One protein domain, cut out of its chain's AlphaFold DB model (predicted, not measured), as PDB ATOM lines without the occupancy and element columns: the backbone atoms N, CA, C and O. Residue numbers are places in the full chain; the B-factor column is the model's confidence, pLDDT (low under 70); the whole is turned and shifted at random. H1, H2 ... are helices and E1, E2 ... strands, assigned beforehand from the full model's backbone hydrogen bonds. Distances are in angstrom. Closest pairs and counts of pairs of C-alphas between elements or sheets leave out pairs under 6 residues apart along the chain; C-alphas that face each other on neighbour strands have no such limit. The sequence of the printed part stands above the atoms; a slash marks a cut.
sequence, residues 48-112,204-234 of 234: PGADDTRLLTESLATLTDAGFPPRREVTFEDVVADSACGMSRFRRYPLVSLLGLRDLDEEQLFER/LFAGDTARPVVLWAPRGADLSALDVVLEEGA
ATOM      1  N   PRO A  48     205.987 187.814 204.455       83.25
ATOM      2  CA  PRO A  48     205.668 189.215 204.202       83.25
ATOM      3  C   PRO A  48     206.803 190.157 204.622       83.25
ATOM      4  O   PRO A  48     207.323 190.070 205.737       83.25
ATOM      5  N   GLY A  49     207.167 191.082 203.736       86.31
ATOM      6  CA  GLY A  49     208.117 192.168 203.979       86.31
ATOM      7  C   GLY A  49     207.451 193.532 204.211       86.31
ATOM      8  O   GLY A  49     206.228 193.682 204.189       86.31
ATOM      9  N   ALA A  50     208.271 194.570 204.407       83.19
ATOM     10  CA  ALA A  50     207.785 195.944 204.583       83.19
ATOM     11  C   ALA A  50     207.060 196.480 203.332       83.19
ATOM     12  O   ALA A  50     206.023 197.133 203.455       83.19
ATOM     13  N   ASP A  51     207.562 196.151 202.138       89.38
ATOM     14  CA  ASP A  51     206.921 196.523 200.872       89.38
ATOM     15  C   ASP A  51     205.561 195.835 200.699       89.38
ATOM     16  O   ASP A  51     204.608 196.477 200.261       89.38
ATOM     17  N   ASP A  52     205.433 194.579 201.143       92.38
ATOM     18  CA  ASP A  52     204.154 193.860 201.121       92.38
ATOM     19  C   ASP A  52     203.121 194.541 202.032       92.38
ATOM     20  O   ASP A  52     201.939 194.579 201.706       92.38
ATOM     21  N   THR A  53     203.549 195.109 203.170       92.31
ATOM     22  CA  THR A  53     202.653 195.828 204.106       92.31
ATOM     23  C   THR A  53     202.074 197.079 203.468       92.31
ATOM     24  O   THR A  53     200.874 197.345 203.576       92.31
ATOM     25  N   ARG A  54     202.922 197.839 202.769       92.50
ATOM     26  CA  ARG A  54     202.480 198.997 201.997       92.50
ATOM     27  C   ARG A  54     201.536 198.568 200.874       92.50
ATOM     28  O   ARG A  54     200.457 199.141 200.767       92.50
ATOM     29  N   LEU A  55     201.894 197.523 200.123       93.12
ATOM     30  CA  LEU A  55     201.074 196.983 199.038       93.12
ATOM     31  C   LEU A  55     199.690 196.541 199.528       93.12
ATOM     32  O   LEU A  55     198.690 196.883 198.906       93.12
ATOM     33  N   LEU A  56     199.615 195.832 200.659       94.31
ATOM     34  CA  LEU A  56     198.352 195.413 201.275       94.31
ATOM     35  C   LEU A  56     197.498 196.617 201.667       94.31
ATOM     36  O   LEU A  56     196.317 196.664 201.339       94.31
ATOM     37  N   THR A  57     198.105 197.605 202.326       94.50
ATOM     38  CA  THR A  57     197.399 198.808 202.785       94.50
ATOM     39  C   THR A  57     196.845 199.615 201.610       94.50
ATOM     40  O   THR A  57     195.676 199.990 201.622       94.50
ATOM     41  N   GLU A  58     197.664 199.856 200.584       93.94
ATOM     42  CA  GLU A  58     197.266 200.591 199.379       93.94
ATOM     43  C   GLU A  58     196.181 199.836 198.603       93.94
ATOM     44  O   GLU A  58     195.185 200.427 198.206       93.94
ATOM     45  N   SER A  59     196.314 198.516 198.465       94.06
ATOM     46  CA  SER A  59     195.337 197.682 197.754       94.06
ATOM     47  C   SER A  59     193.980 197.639 198.456       94.06
ATOM     48  O   SER A  59     192.946 197.753 197.803       94.06
ATOM     49  N   LEU A  60     193.965 197.515 199.787       95.56
ATOM     50  CA  LEU A  60     192.729 197.573 200.573       95.56
ATOM     51  C   LEU A  60     192.066 198.951 200.492       95.56
ATOM     52  O   LEU A  60     190.838 199.023 200.415       95.56
ATOM     53  N   ALA A  61     192.857 200.030 200.493       93.75
ATOM     54  CA  ALA A  61     192.343 201.382 200.299       93.75
ATOM     55  C   ALA A  61     191.699 201.527 198.912       93.75
ATOM     56  O   ALA A  61     190.544 201.927 198.831       93.75
ATOM     57  N   THR A  62     192.381 201.081 197.853       92.19
ATOM     58  CA  THR A  62     191.849 201.093 196.482       92.19
ATOM     59  C   THR A  62     190.534 200.320 196.361       92.19
ATOM     60  O   THR A  62     189.575 200.837 195.791       92.19
ATOM     61  N   LEU A  63     190.448 199.104 196.916       93.25
ATOM     62  CA  LEU A  63     189.206 198.318 196.887       93.25
ATOM     63  C   LEU A  63     188.079 198.998 197.671       93.25
ATOM     64  O   LEU A  63     186.944 199.044 197.205       93.25
ATOM     65  N   THR A  64     188.393 199.567 198.836       92.62
ATOM     66  CA  THR A  64     187.414 200.279 199.668       92.62
ATOM     67  C   THR A  64     186.880 201.522 198.959       92.62
ATOM     68  O   THR A  64     185.666 201.726 198.931       92.62
ATOM     69  N   ASP A  65     187.759 202.316 198.346       90.44
ATOM     70  CA  ASP A  65     187.395 203.516 197.587       90.44
ATOM     71  C   ASP A  65     186.551 203.168 196.349       90.44
ATOM     72  O   ASP A  65     185.627 203.907 196.005       90.44
ATOM     73  N   ALA A  66     186.794 202.003 195.737       88.69
ATOM     74  CA  ALA A  66     185.979 201.451 194.653       88.69
ATOM     75  C   ALA A  66     184.638 200.841 195.122       88.69
ATOM     76  O   ALA A  66     183.857 200.360 194.302       88.69
ATOM     77  N   GLY A  67     184.342 200.862 196.427       90.38
ATOM     78  CA  GLY A  67     183.078 200.379 196.990       90.38
ATOM     79  C   GLY A  67     183.073 198.909 197.417       90.38
ATOM     80  O   GLY A  67     182.003 198.371 197.700       90.38
ATOM     81  N   PHE A  68     184.245 198.278 197.519       93.00
ATOM     82  CA  PHE A  68     184.430 196.894 197.962       93.00
ATOM     83  C   PHE A  68     185.229 196.837 199.277       93.00
ATOM     84  O   PHE A  68     186.382 196.399 199.287       93.00
ATOM     85  N   PRO A  69     184.666 197.293 200.412       94.25
ATOM     86  CA  PRO A  69     185.303 197.101 201.708       94.25
ATOM     87  C   PRO A  69     185.265 195.616 202.114       94.25
ATOM     88  O   PRO A  69     184.286 194.919 201.826       94.25
ATOM     89  N   PRO A  70     186.285 195.113 202.828       95.06
ATOM     90  CA  PRO A  70     186.247 193.755 203.350       95.06
ATOM     91  C   PRO A  70     185.261 193.645 204.526       95.06
ATOM     92  O   PRO A  70     185.091 194.575 205.317       95.06
ATOM     93  N   ARG A  71     184.648 192.469 204.694       93.50
ATOM     94  CA  ARG A  71     183.713 192.140 205.791       93.50
ATOM     95  C   ARG A  71     184.371 192.143 207.173       93.50
ATOM     96  O   ARG A  71     183.692 192.265 208.192       93.50
ATOM     97  N   ARG A  72     185.692 191.977 207.211       94.00
ATOM     98  CA  ARG A  72     186.531 191.993 208.412       94.00
ATOM     99  C   ARG A  72     187.922 192.519 208.084       94.00
ATOM    100  O   ARG A  72     188.266 192.717 206.924       94.00
ATOM    101  N   GLU A  73     188.741 192.693 209.111       94.06
ATOM    102  CA  GLU A  73     190.162 192.983 208.931       94.06
ATOM    103  C   GLU A  73     190.850 191.866 208.126       94.06
ATOM    104  O   GLU A  73     190.670 190.679 208.422       94.06
ATOM    105  N   VAL A  74     191.612 192.266 207.101       93.88
ATOM    106  CA  VAL A  74     192.422 191.382 206.254       93.88
ATOM    107  C   VAL A  74     193.867 191.455 206.722       93.88
ATOM    108  O   VAL A  74     194.443 192.535 206.850       93.88
ATOM    109  N   THR A  75     194.460 190.294 206.960       91.88
ATOM    110  CA  THR A  75     195.823 190.145 207.463       91.88
ATOM    111  C   THR A  75     196.677 189.344 206.484       91.88
ATOM    112  O   THR A  75     196.176 188.686 205.574       91.88
ATOM    113  N   PHE A  76     197.994 189.338 206.689       92.12
ATOM    114  CA  PHE A  76     198.872 188.467 205.907       92.12
ATOM    115  C   PHE A  76     198.625 186.980 206.131       92.12
ATOM    116  O   PHE A  76     198.957 186.188 205.256       92.12
ATOM    117  N   GLU A  77     198.062 186.588 207.275       89.94
ATOM    118  CA  GLU A  77     197.698 185.192 207.503       89.94
ATOM    119  C   GLU A  77     196.648 184.742 206.487       89.94
ATOM    120  O   GLU A  77     196.792 183.664 205.925       89.94
ATOM    121  N   ASP A  78     195.684 185.606 206.157       91.50
ATOM    122  CA  ASP A  78     194.666 185.327 205.138       91.50
ATOM    123  C   ASP A  78     195.299 185.119 203.757       91.50
ATOM    124  O   ASP A  78     195.008 184.146 203.064       91.50
ATOM    125  N   VAL A  79     196.237 185.995 203.382       89.75
ATOM    126  CA  VAL A  79     196.942 185.923 202.092       89.75
ATOM    127  C   VAL A  79     197.846 184.693 202.007       89.75
ATOM    128  O   VAL A  79     197.940 184.063 200.958       89.75
ATOM    129  N   VAL A  80     198.538 184.345 203.095       89.19
ATOM    130  CA  VAL A  80     199.453 183.194 203.146       89.19
ATOM    131  C   VAL A  80     198.686 181.873 203.207       89.19
ATOM    132  O   VAL A  80     199.142 180.886 202.628       89.19
ATOM    133  N   ALA A  81     197.554 181.838 203.913       85.12
ATOM    134  CA  ALA A  81     196.718 180.651 204.044       85.12
ATOM    135  C   ALA A  81     195.943 180.332 202.757       85.12
ATOM    136  O   ALA A  81     195.628 179.164 202.517       85.12
ATOM    137  N   ASP A  82     195.664 181.335 201.917       81.81
ATOM    138  CA  ASP A  82     194.974 181.119 200.651       81.81
ATOM    139  C   ASP A  82     195.851 180.350 199.652       81.81
ATOM    140  O   ASP A  82     196.844 180.845 199.115       81.81
ATOM    141  N   SER A  83     195.465 179.104 199.388       70.75
ATOM    142  CA  SER A  83     196.211 178.214 198.493       70.75
ATOM    143  C   SER A  83     196.111 178.581 197.007       70.75
ATOM    144  O   SER A  83     196.946 178.128 196.221       70.75
ATOM    145  N   ALA A  84     195.113 179.378 196.608       72.81
ATOM    146  CA  ALA A  84     194.901 179.780 195.218       72.81
ATOM    147  C   ALA A  84     195.707 181.039 194.855       72.81
ATOM    148  O   ALA A  84     196.160 181.186 193.717       72.81
ATOM    149  N   CYS A  85     195.907 181.927 195.826       74.38
ATOM    150  CA  CYS A  85     196.560 183.209 195.664       74.38
ATOM    151  C   CYS A  85     197.941 183.221 196.319       74.38
ATOM    152  O   CYS A  85     198.944 183.388 195.622       74.38
ATOM    153  N   GLY A  86     198.060 182.972 197.619       84.25
ATOM    154  CA  GLY A  86     199.350 183.020 198.304       84.25
ATOM    155  C   GLY A  86     200.081 184.368 198.148       84.25
ATOM    156  O   GLY A  86     199.668 185.291 197.439       84.25
ATOM    157  N   MET A  87     201.258 184.479 198.764       90.06
ATOM    158  CA  MET A  87     202.054 185.714 198.684       90.06
ATOM    159  C   MET A  87     202.586 186.017 197.278       90.06
ATOM    160  O   MET A  87     202.689 187.180 196.892       90.06
ATOM    161  N   SER A  88     202.911 184.994 196.486       86.56
ATOM    162  CA  SER A  88     203.460 185.194 195.141       86.56
ATOM    163  C   SER A  88     202.441 185.796 194.171       86.56
ATOM    164  O   SER A  88     202.801 186.689 193.406       86.56
ATOM    165  N   ARG A  89     201.176 185.342 194.197       84.62
ATOM    166  CA  ARG A  89     200.125 185.943 193.359       84.62
ATOM    167  C   ARG A  89     199.743 187.309 193.900       84.62
ATOM    168  O   ARG A  89     199.606 188.220 193.097       84.62
ATOM    169  N   PHE A  90     199.673 187.478 195.222       89.75
ATOM    170  CA  PHE A  90     199.387 188.775 195.835       89.75
ATOM    171  C   PHE A  90     200.377 189.860 195.398       89.75
ATOM    172  O   PHE A  90     199.962 190.935 194.984       89.75
ATOM    173  N   ARG A  91     201.681 189.567 195.377       90.00
ATOM    174  CA  ARG A  91     202.693 190.523 194.893       90.00
ATOM    175  C   ARG A  91     202.525 190.904 193.421       90.00
ATOM    176  O   ARG A  91     202.921 191.998 193.037       90.00
ATOM    177  N   ARG A  92     201.989 190.000 192.599       86.25
ATOM    178  CA  ARG A  92     201.836 190.197 191.150       86.25
ATOM    179  C   ARG A  92     200.502 190.835 190.771       86.25
ATOM    180  O   ARG A  92     200.452 191.659 189.872       86.25
ATOM    181  N   TYR A  93     199.441 190.436 191.459       86.75
ATOM    182  CA  TYR A  93     198.056 190.793 191.186       86.75
ATOM    183  C   TYR A  93     197.339 191.078 192.512       86.75
ATOM    184  O   TYR A  93     196.500 190.280 192.944       86.75
ATOM    185  N   PRO A  94     197.686 192.173 193.208       89.50
ATOM    186  CA  PRO A  94     197.263 192.388 194.586       89.50
ATOM    187  C   PRO A  94     195.747 192.525 194.719       89.50
ATOM    188  O   PRO A  94     195.155 191.820 195.530       89.50
ATOM    189  N   LEU A  95     195.095 193.337 193.878       90.69
ATOM    190  CA  LEU A  95     193.642 193.545 193.942       90.69
ATOM    191  C   LEU A  95     192.869 192.245 193.704       90.69
ATOM    192  O   LEU A  95     192.035 191.861 194.516       90.69
ATOM    193  N   VAL A  96     193.197 191.527 192.627       88.38
ATOM    194  CA  VAL A  96     192.540 190.258 192.282       88.38
ATOM    195  C   VAL A  96     192.803 189.183 193.338       88.38
ATOM    196  O   VAL A  96     191.905 188.412 193.662       88.38
ATOM    197  N   SER A  97     194.008 189.149 193.914       89.31
ATOM    198  CA  SER A  97     194.332 188.210 194.992       89.31
ATOM    199  C   SER A  97     193.537 188.502 196.261       89.31
ATOM    200  O   SER A  97     193.081 187.565 196.902       89.31
ATOM    201  N   LEU A  98     193.343 189.779 196.611       92.69
ATOM    202  CA  LEU A  98     192.517 190.169 197.756       92.69
ATOM    203  C   LEU A  98     191.042 189.831 197.529       92.69
ATOM    204  O   LEU A  98     190.422 189.227 198.397       92.69
ATOM    205  N   LEU A  99     190.502 190.158 196.354       92.06
ATOM    206  CA  LEU A  99     189.118 189.849 195.983       92.06
ATOM    207  C   LEU A  99     188.829 188.338 195.970       92.06
ATOM    208  O   LEU A  99     187.696 187.930 196.194       92.06
ATOM    209  N   GLY A 100     189.848 187.507 195.743       89.75
ATOM    210  CA  GLY A 100     189.742 186.051 195.829       89.75
ATOM    211  C   GLY A 100     189.817 185.476 197.247       89.75
ATOM    212  O   GLY A 100     189.601 184.277 197.406       89.75
ATOM    213  N   LEU A 101     190.124 186.271 198.279       91.75
ATOM    214  CA  LEU A 101     190.283 185.743 199.634       91.75
ATOM    215  C   LEU A 101     188.961 185.239 200.214       91.75
ATOM    216  O   LEU A 101     187.910 185.881 200.106       91.75
ATOM    217  N   ARG A 102     189.057 184.115 200.925       90.25
ATOM    218  CA  ARG A 102     187.965 183.517 201.690       90.25
ATOM    219  C   ARG A 102     188.285 183.467 203.179       90.25
ATOM    220  O   ARG A 102     189.450 183.461 203.573       90.25
ATOM    221  N   ASP A 103     187.254 183.444 204.013       87.69
ATOM    222  CA  ASP A 103     187.399 183.125 205.429       87.69
ATOM    223  C   ASP A 103     187.456 181.608 205.684       87.69
ATOM    224  O   ASP A 103     187.519 180.785 204.769       87.69
ATOM    225  N   LEU A 104     187.472 181.242 206.967       85.38
ATOM    226  CA  LEU A 104     187.541 179.854 207.420       85.38
ATOM    227  C   LEU A 104     186.270 179.047 207.115       85.38
ATOM    228  O   LEU A 104     186.338 177.819 207.121       85.38
ATOM    229  N   ASP A 105     185.148 179.718 206.856       86.19
ATOM    230  CA  ASP A 105     183.872 179.111 206.474       86.19
ATOM    231  C   ASP A 105     183.709 179.057 204.938       86.19
ATOM    232  O   ASP A 105     182.644 178.712 204.428       86.19
ATOM    233  N   GLU A 106     184.787 179.350 204.198       84.31
ATOM    234  CA  GLU A 106     184.856 179.432 202.735       84.31
ATOM    235  C   GLU A 106     184.002 180.554 202.116       84.31
ATOM    236  O   GLU A 106     183.775 180.564 200.900       84.31
ATOM    237  N   GLU A 107     183.569 181.535 202.913       86.75
ATOM    238  CA  GLU A 107     182.881 182.718 202.407       86.75
ATOM    239  C   GLU A 107     183.875 183.758 201.894       86.75
ATOM    240  O   GLU A 107     184.962 183.932 202.441       86.75
ATOM    241  N   GLN A 108     183.505 184.490 200.841       90.19
ATOM    242  CA  GLN A 108     184.347 185.576 200.343       90.19
ATOM    243  C   GLN A 108     184.467 186.707 201.363       90.19
ATOM    244  O   GLN A 108     183.474 187.144 201.949       90.19
ATOM    245  N   LEU A 109     185.688 187.224 201.525       93.69
ATOM    246  CA  LEU A 109     185.948 188.348 202.427       93.69
ATOM    247  C   LEU A 109     185.374 189.667 201.915       93.69
ATOM    248  O   LEU A 109     185.157 190.574 202.714       93.69
ATOM    249  N   PHE A 110     185.122 189.775 200.615       94.12
ATOM    250  CA  PHE A 110     184.546 190.950 199.980       94.12
ATOM    251  C   PHE A 110     183.104 190.654 199.564       94.12
ATOM    252  O   PHE A 110     182.795 189.599 199.013       94.12
ATOM    253  N   GLU A 111     182.194 191.579 199.862       92.88
ATOM    254  CA  GLU A 111     180.804 191.467 199.422       92.88
ATOM    255  C   GLU A 111     180.670 191.782 197.940       92.88
ATOM    256  O   GLU A 111     181.402 192.620 197.422       92.88
ATOM    257  N   ARG A 112     179.666 191.183 197.282       94.31
ATOM    258  CA  ARG A 112     179.364 191.472 195.873       94.31
ATOM    259  C   ARG A 112     180.528 191.126 194.946       94.31
ATOM    260  O   ARG A 112     180.716 191.764 193.915       94.31
ATOM    261  N   LEU A 204     187.002 191.588 186.156       84.44
ATOM    262  CA  LEU A 204     188.429 191.872 186.267       84.44
ATOM    263  C   LEU A 204     189.250 190.632 185.921       84.44
ATOM    264  O   LEU A 204     188.994 189.542 186.437       84.44
ATOM    265  N   PHE A 205     190.289 190.818 185.111       77.12
ATOM    266  CA  PHE A 205     191.233 189.770 184.724       77.12
ATOM    267  C   PHE A 205     192.625 190.073 185.282       77.12
ATOM    268  O   PHE A 205     193.189 191.117 184.993       77.12
ATOM    269  N   ALA A 206     193.233 189.150 186.027       69.81
ATOM    270  CA  ALA A 206     194.650 189.241 186.417       69.81
ATOM    271  C   ALA A 206     195.603 188.623 185.368       69.81
ATOM    272  O   ALA A 206     196.088 187.498 185.511       69.81
ATOM    273  N   GLY A 207     195.900 189.378 184.312       64.06
ATOM    274  CA  GLY A 207     196.934 189.021 183.339       64.06
ATOM    275  C   GLY A 207     196.715 187.678 182.625       64.06
ATOM    276  O   GLY A 207     195.597 187.229 182.393       64.06
ATOM    277  N   ASP A 208     197.819 187.029 182.271       55.59
ATOM    278  CA  ASP A 208     197.943 185.903 181.336       55.59
ATOM    279  C   ASP A 208     197.377 184.551 181.813       55.59
ATOM    280  O   ASP A 208     197.374 183.578 181.058       55.59
ATOM    281  N   THR A 209     196.894 184.457 183.055       53.84
ATOM    282  CA  THR A 209     196.410 183.186 183.631       53.84
ATOM    283  C   THR A 209     195.173 183.306 184.520       53.84
ATOM    284  O   THR A 209     194.774 182.318 185.144       53.84
ATOM    285  N   ALA A 210     194.561 184.482 184.653       58.53
ATOM    286  CA  ALA A 210     193.569 184.663 185.703       58.53
ATOM    287  C   ALA A 210     192.140 184.388 185.273       58.53
ATOM    288  O   ALA A 210     191.582 185.037 184.394       58.53
ATOM    289  N   ARG A 211     191.540 183.476 186.040       69.94
ATOM    290  CA  ARG A 211     190.099 183.379 186.231       69.94
ATOM    291  C   ARG A 211     189.505 184.778 186.436       69.94
ATOM    292  O   ARG A 211     190.071 185.544 187.226       69.94
ATOM    293  N   PRO A 212     188.403 185.096 185.747       80.56
ATOM    294  CA  PRO A 212     187.725 186.363 185.931       80.56
ATOM    295  C   PRO A 212     187.227 186.494 187.371       80.56
ATOM    296  O   PRO A 212     186.727 185.534 187.966       80.56
ATOM    297  N   VAL A 213     187.349 187.697 187.921       88.25
ATOM    298  CA  VAL A 213     186.608 188.105 189.114       88.25
ATOM    299  C   VAL A 213     185.388 188.867 188.646       88.25
ATOM    300  O   VAL A 213     185.533 189.864 187.942       88.25
ATOM    301  N   VAL A 214     184.203 188.420 189.044       92.44
ATOM    302  CA  VAL A 214     182.957 189.139 188.786       92.44
ATOM    303  C   VAL A 214     182.638 189.999 190.001       92.44
ATOM    304  O   VAL A 214     182.547 189.503 191.124       92.44
ATOM    305  N   LEU A 215     182.475 191.295 189.776       93.94
ATOM    306  CA  LEU A 215     182.142 192.293 190.782       93.94
ATOM    307  C   LEU A 215     180.774 192.885 190.478       93.94
ATOM    308  O   LEU A 215     180.555 193.336 189.361       93.94
ATOM    309  N   TRP A 216     179.879 192.973 191.457       96.31
ATOM    310  CA  TRP A 216     178.654 193.762 191.316       96.31
ATOM    311  C   TRP A 216     178.874 195.138 191.933       96.31
ATOM    312  O   TRP A 216     178.780 195.305 193.152       96.31
ATOM    313  N   ALA A 217     179.155 196.124 191.084       93.75
ATOM    314  CA  ALA A 217     179.368 197.510 191.488       93.75
ATOM    315  C   ALA A 217     178.072 198.325 191.351       93.75
ATOM    316  O   ALA A 217     177.242 198.007 190.495       93.75
ATOM    317  N   PRO A 218     177.862 199.380 192.158       92.62
ATOM    318  CA  PRO A 218     176.781 200.327 191.912       92.62
ATOM    319  C   PRO A 218     176.869 200.895 190.489       92.62
ATOM    320  O   PRO A 218     177.952 201.236 190.016       92.62
ATOM    321  N   ARG A 219     175.732 201.041 189.809       90.50
ATOM    322  CA  ARG A 219     175.672 201.585 188.448       90.50
ATOM    323  C   ARG A 219     176.331 202.967 188.399       90.50
ATOM    324  O   ARG A 219     175.909 203.887 189.101       90.50
ATOM    325  N   GLY A 220     177.325 203.116 187.526       85.12
ATOM    326  CA  GLY A 220     178.101 204.350 187.379       85.12
ATOM    327  C   GLY A 220     179.214 204.537 188.417       85.12
ATOM    328  O   GLY A 220     179.737 205.647 188.520       85.12
ATOM    329  N   ALA A 221     179.565 203.498 189.183       86.12
ATOM    330  CA  ALA A 221     180.770 203.496 190.004       86.12
ATOM    331  C   ALA A 221     182.018 203.739 189.140       86.12
ATOM    332  O   ALA A 221     182.125 203.239 188.019       86.12
ATOM    333  N   ASP A 222     182.960 204.516 189.673       84.94
ATOM    334  CA  ASP A 222     184.263 204.715 189.046       84.94
ATOM    335  C   ASP A 222     185.181 203.551 189.423       84.94
ATOM    336  O   ASP A 222     185.686 203.477 190.542       84.94
ATOM    337  N   LEU A 223     185.361 202.623 188.484       85.38
ATOM    338  CA  LEU A 223     186.232 201.460 188.643       85.38
ATOM    339  C   LEU A 223     187.593 201.651 187.963       85.38
ATOM    340  O   LEU A 223     188.378 200.709 187.908       85.38
ATOM    341  N   SER A 224     187.919 202.863 187.497       82.38
ATOM    342  CA  SER A 224     189.173 203.125 186.775       82.38
ATOM    343  C   SER A 224     190.419 202.777 187.598       82.38
ATOM    344  O   SER A 224     191.422 202.322 187.054       82.38
ATOM    345  N   ALA A 225     190.348 202.915 188.924       77.44
ATOM    346  CA  ALA A 225     191.423 202.517 189.829       77.44
ATOM    347  C   ALA A 225     191.658 200.992 189.867       77.44
ATOM    348  O   ALA A 225     192.758 200.557 190.206       77.44
ATOM    349  N   LEU A 226     190.649 200.185 189.516       78.69
ATOM    350  CA  LEU A 226     190.770 198.730 189.388       78.69
ATOM    351  C   LEU A 226     191.365 198.338 188.028       78.69
ATOM    352  O   LEU A 226     192.130 197.377 187.966       78.69
ATOM    353  N   ASP A 227     191.079 199.114 186.978       66.81
ATOM    354  CA  ASP A 227     191.591 198.889 185.620       66.81
ATOM    355  C   ASP A 227     193.098 199.195 185.505       66.81
ATOM    356  O   ASP A 227     193.853 198.431 184.904       66.81
ATOM    357  N   VAL A 228     193.567 200.282 186.134       53.97
ATOM    358  CA  VAL A 228     194.970 200.752 186.044       53.97
ATOM    359  C   VAL A 228     195.974 199.749 186.629       53.97
ATOM    360  O   VAL A 228     197.099 199.637 186.145       53.97
ATOM    361  N   VAL A 229     195.576 198.971 187.636       51.72
ATOM    362  CA  VAL A 229     196.470 198.005 188.302       51.72
ATOM    363  C   VAL A 229     196.648 196.716 187.483       51.72
ATOM    364  O   VAL A 229     197.568 195.941 187.745       51.72
ATOM    365  N   LEU A 230     195.815 196.488 186.462       49.91
ATOM    366  CA  LEU A 230     195.924 195.322 185.583       49.91
ATOM    367  C   LEU A 230     196.918 195.537 184.428       49.91
ATOM    368  O   LEU A 230     197.502 194.563 183.955       49.91
ATOM    369  N   GLU A 231     197.166 196.786 184.012       42.50
ATOM    370  CA  GLU A 231     198.104 197.109 182.922       42.50
ATOM    371  C   GLU A 231     199.563 197.278 183.384       42.50
ATOM    372  O   GLU A 231     200.478 196.941 182.635       42.50
ATOM    373  N   GLU A 232     199.823 197.732 184.616       37.97
ATOM    374  CA  GLU A 232     201.202 197.924 185.117       37.97
ATOM    375  C   GLU A 232     201.930 196.614 185.501       37.97
ATOM    376  O   GLU A 232     203.100 196.638 185.888       37.97
ATOM    377  N   GLY A 233     201.260 195.461 185.384       39.88
ATOM    378  CA  GLY A 233     201.814 194.134 185.677       39.88
ATOM    379  C   GLY A 233     202.280 193.313 184.463       39.88
ATOM    380  O   GLY A 233     202.683 192.162 184.666       39.88
ATOM    381  N   ALA A 234     202.198 193.860 183.241       35.84
ATOM    382  CA  ALA A 234     202.546 193.183 181.981       35.84
ATOM    383  C   ALA A 234     204.002 193.411 181.530       35.84
ATOM    384  O   ALA A 234     204.468 194.572 181.528       35.84
TER     385      ALA A 234
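AT A GLANCE: This is residues 48 to 112 and 204 to 234 of the 234 residues of an uncharacterized protein of Corynebacterium maris DSM 45190 (UniProt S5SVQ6). Short helix H4 is the core, crossed by long helix H1, with H2, H3, H5 and strand E1 around it. The printed part has 96 residues with five named helices and one named strand, ordered H1 H2 H3 H4 E1 H5, class mostly helix. It is compact, radius of gyration of the C-alphas 12.5 A, spanning 35 by 32 by 24 A.

HOW THE PARTS SIT: H1, residues 50 to 65, touches H4, residues 94 to 99, at a steep tilt of 52 degrees, closest C-alphas 59 and 95, 5.9 A. H3, residues 86 to 92, touches H4, closest C-alphas 90 and 97, 5.2 A, and H2, residues 76 to 81, closest 86 and 80, 4.8 A. H5, residues 224 to 231, is close but not clearly touching H4, closest C-alphas 226 and 95, 7.5 A. E1, residues 213 to 218, pairs with no named strand. Every O i to N i+4 pair is within hydrogen-bond range in H1, H2 and H4, 2 of 3 in H3, and 1 of 4 in H5, beside 2 of 5 O i to N i+3 pairs.

IN THESE COORDINATES: H1, 22.8 A long, begins at C-alpha 50 (207.785, 195.944, 204.583); H5 ends at C-alpha 231 (198.104, 197.109, 182.922).

THE WHOLE: Residues 113 to 203 are cut out; C-alphas 112 and 204 are 13.2 A apart. Residues 206 to 211 and 227 to 234 have pLDDT under 70.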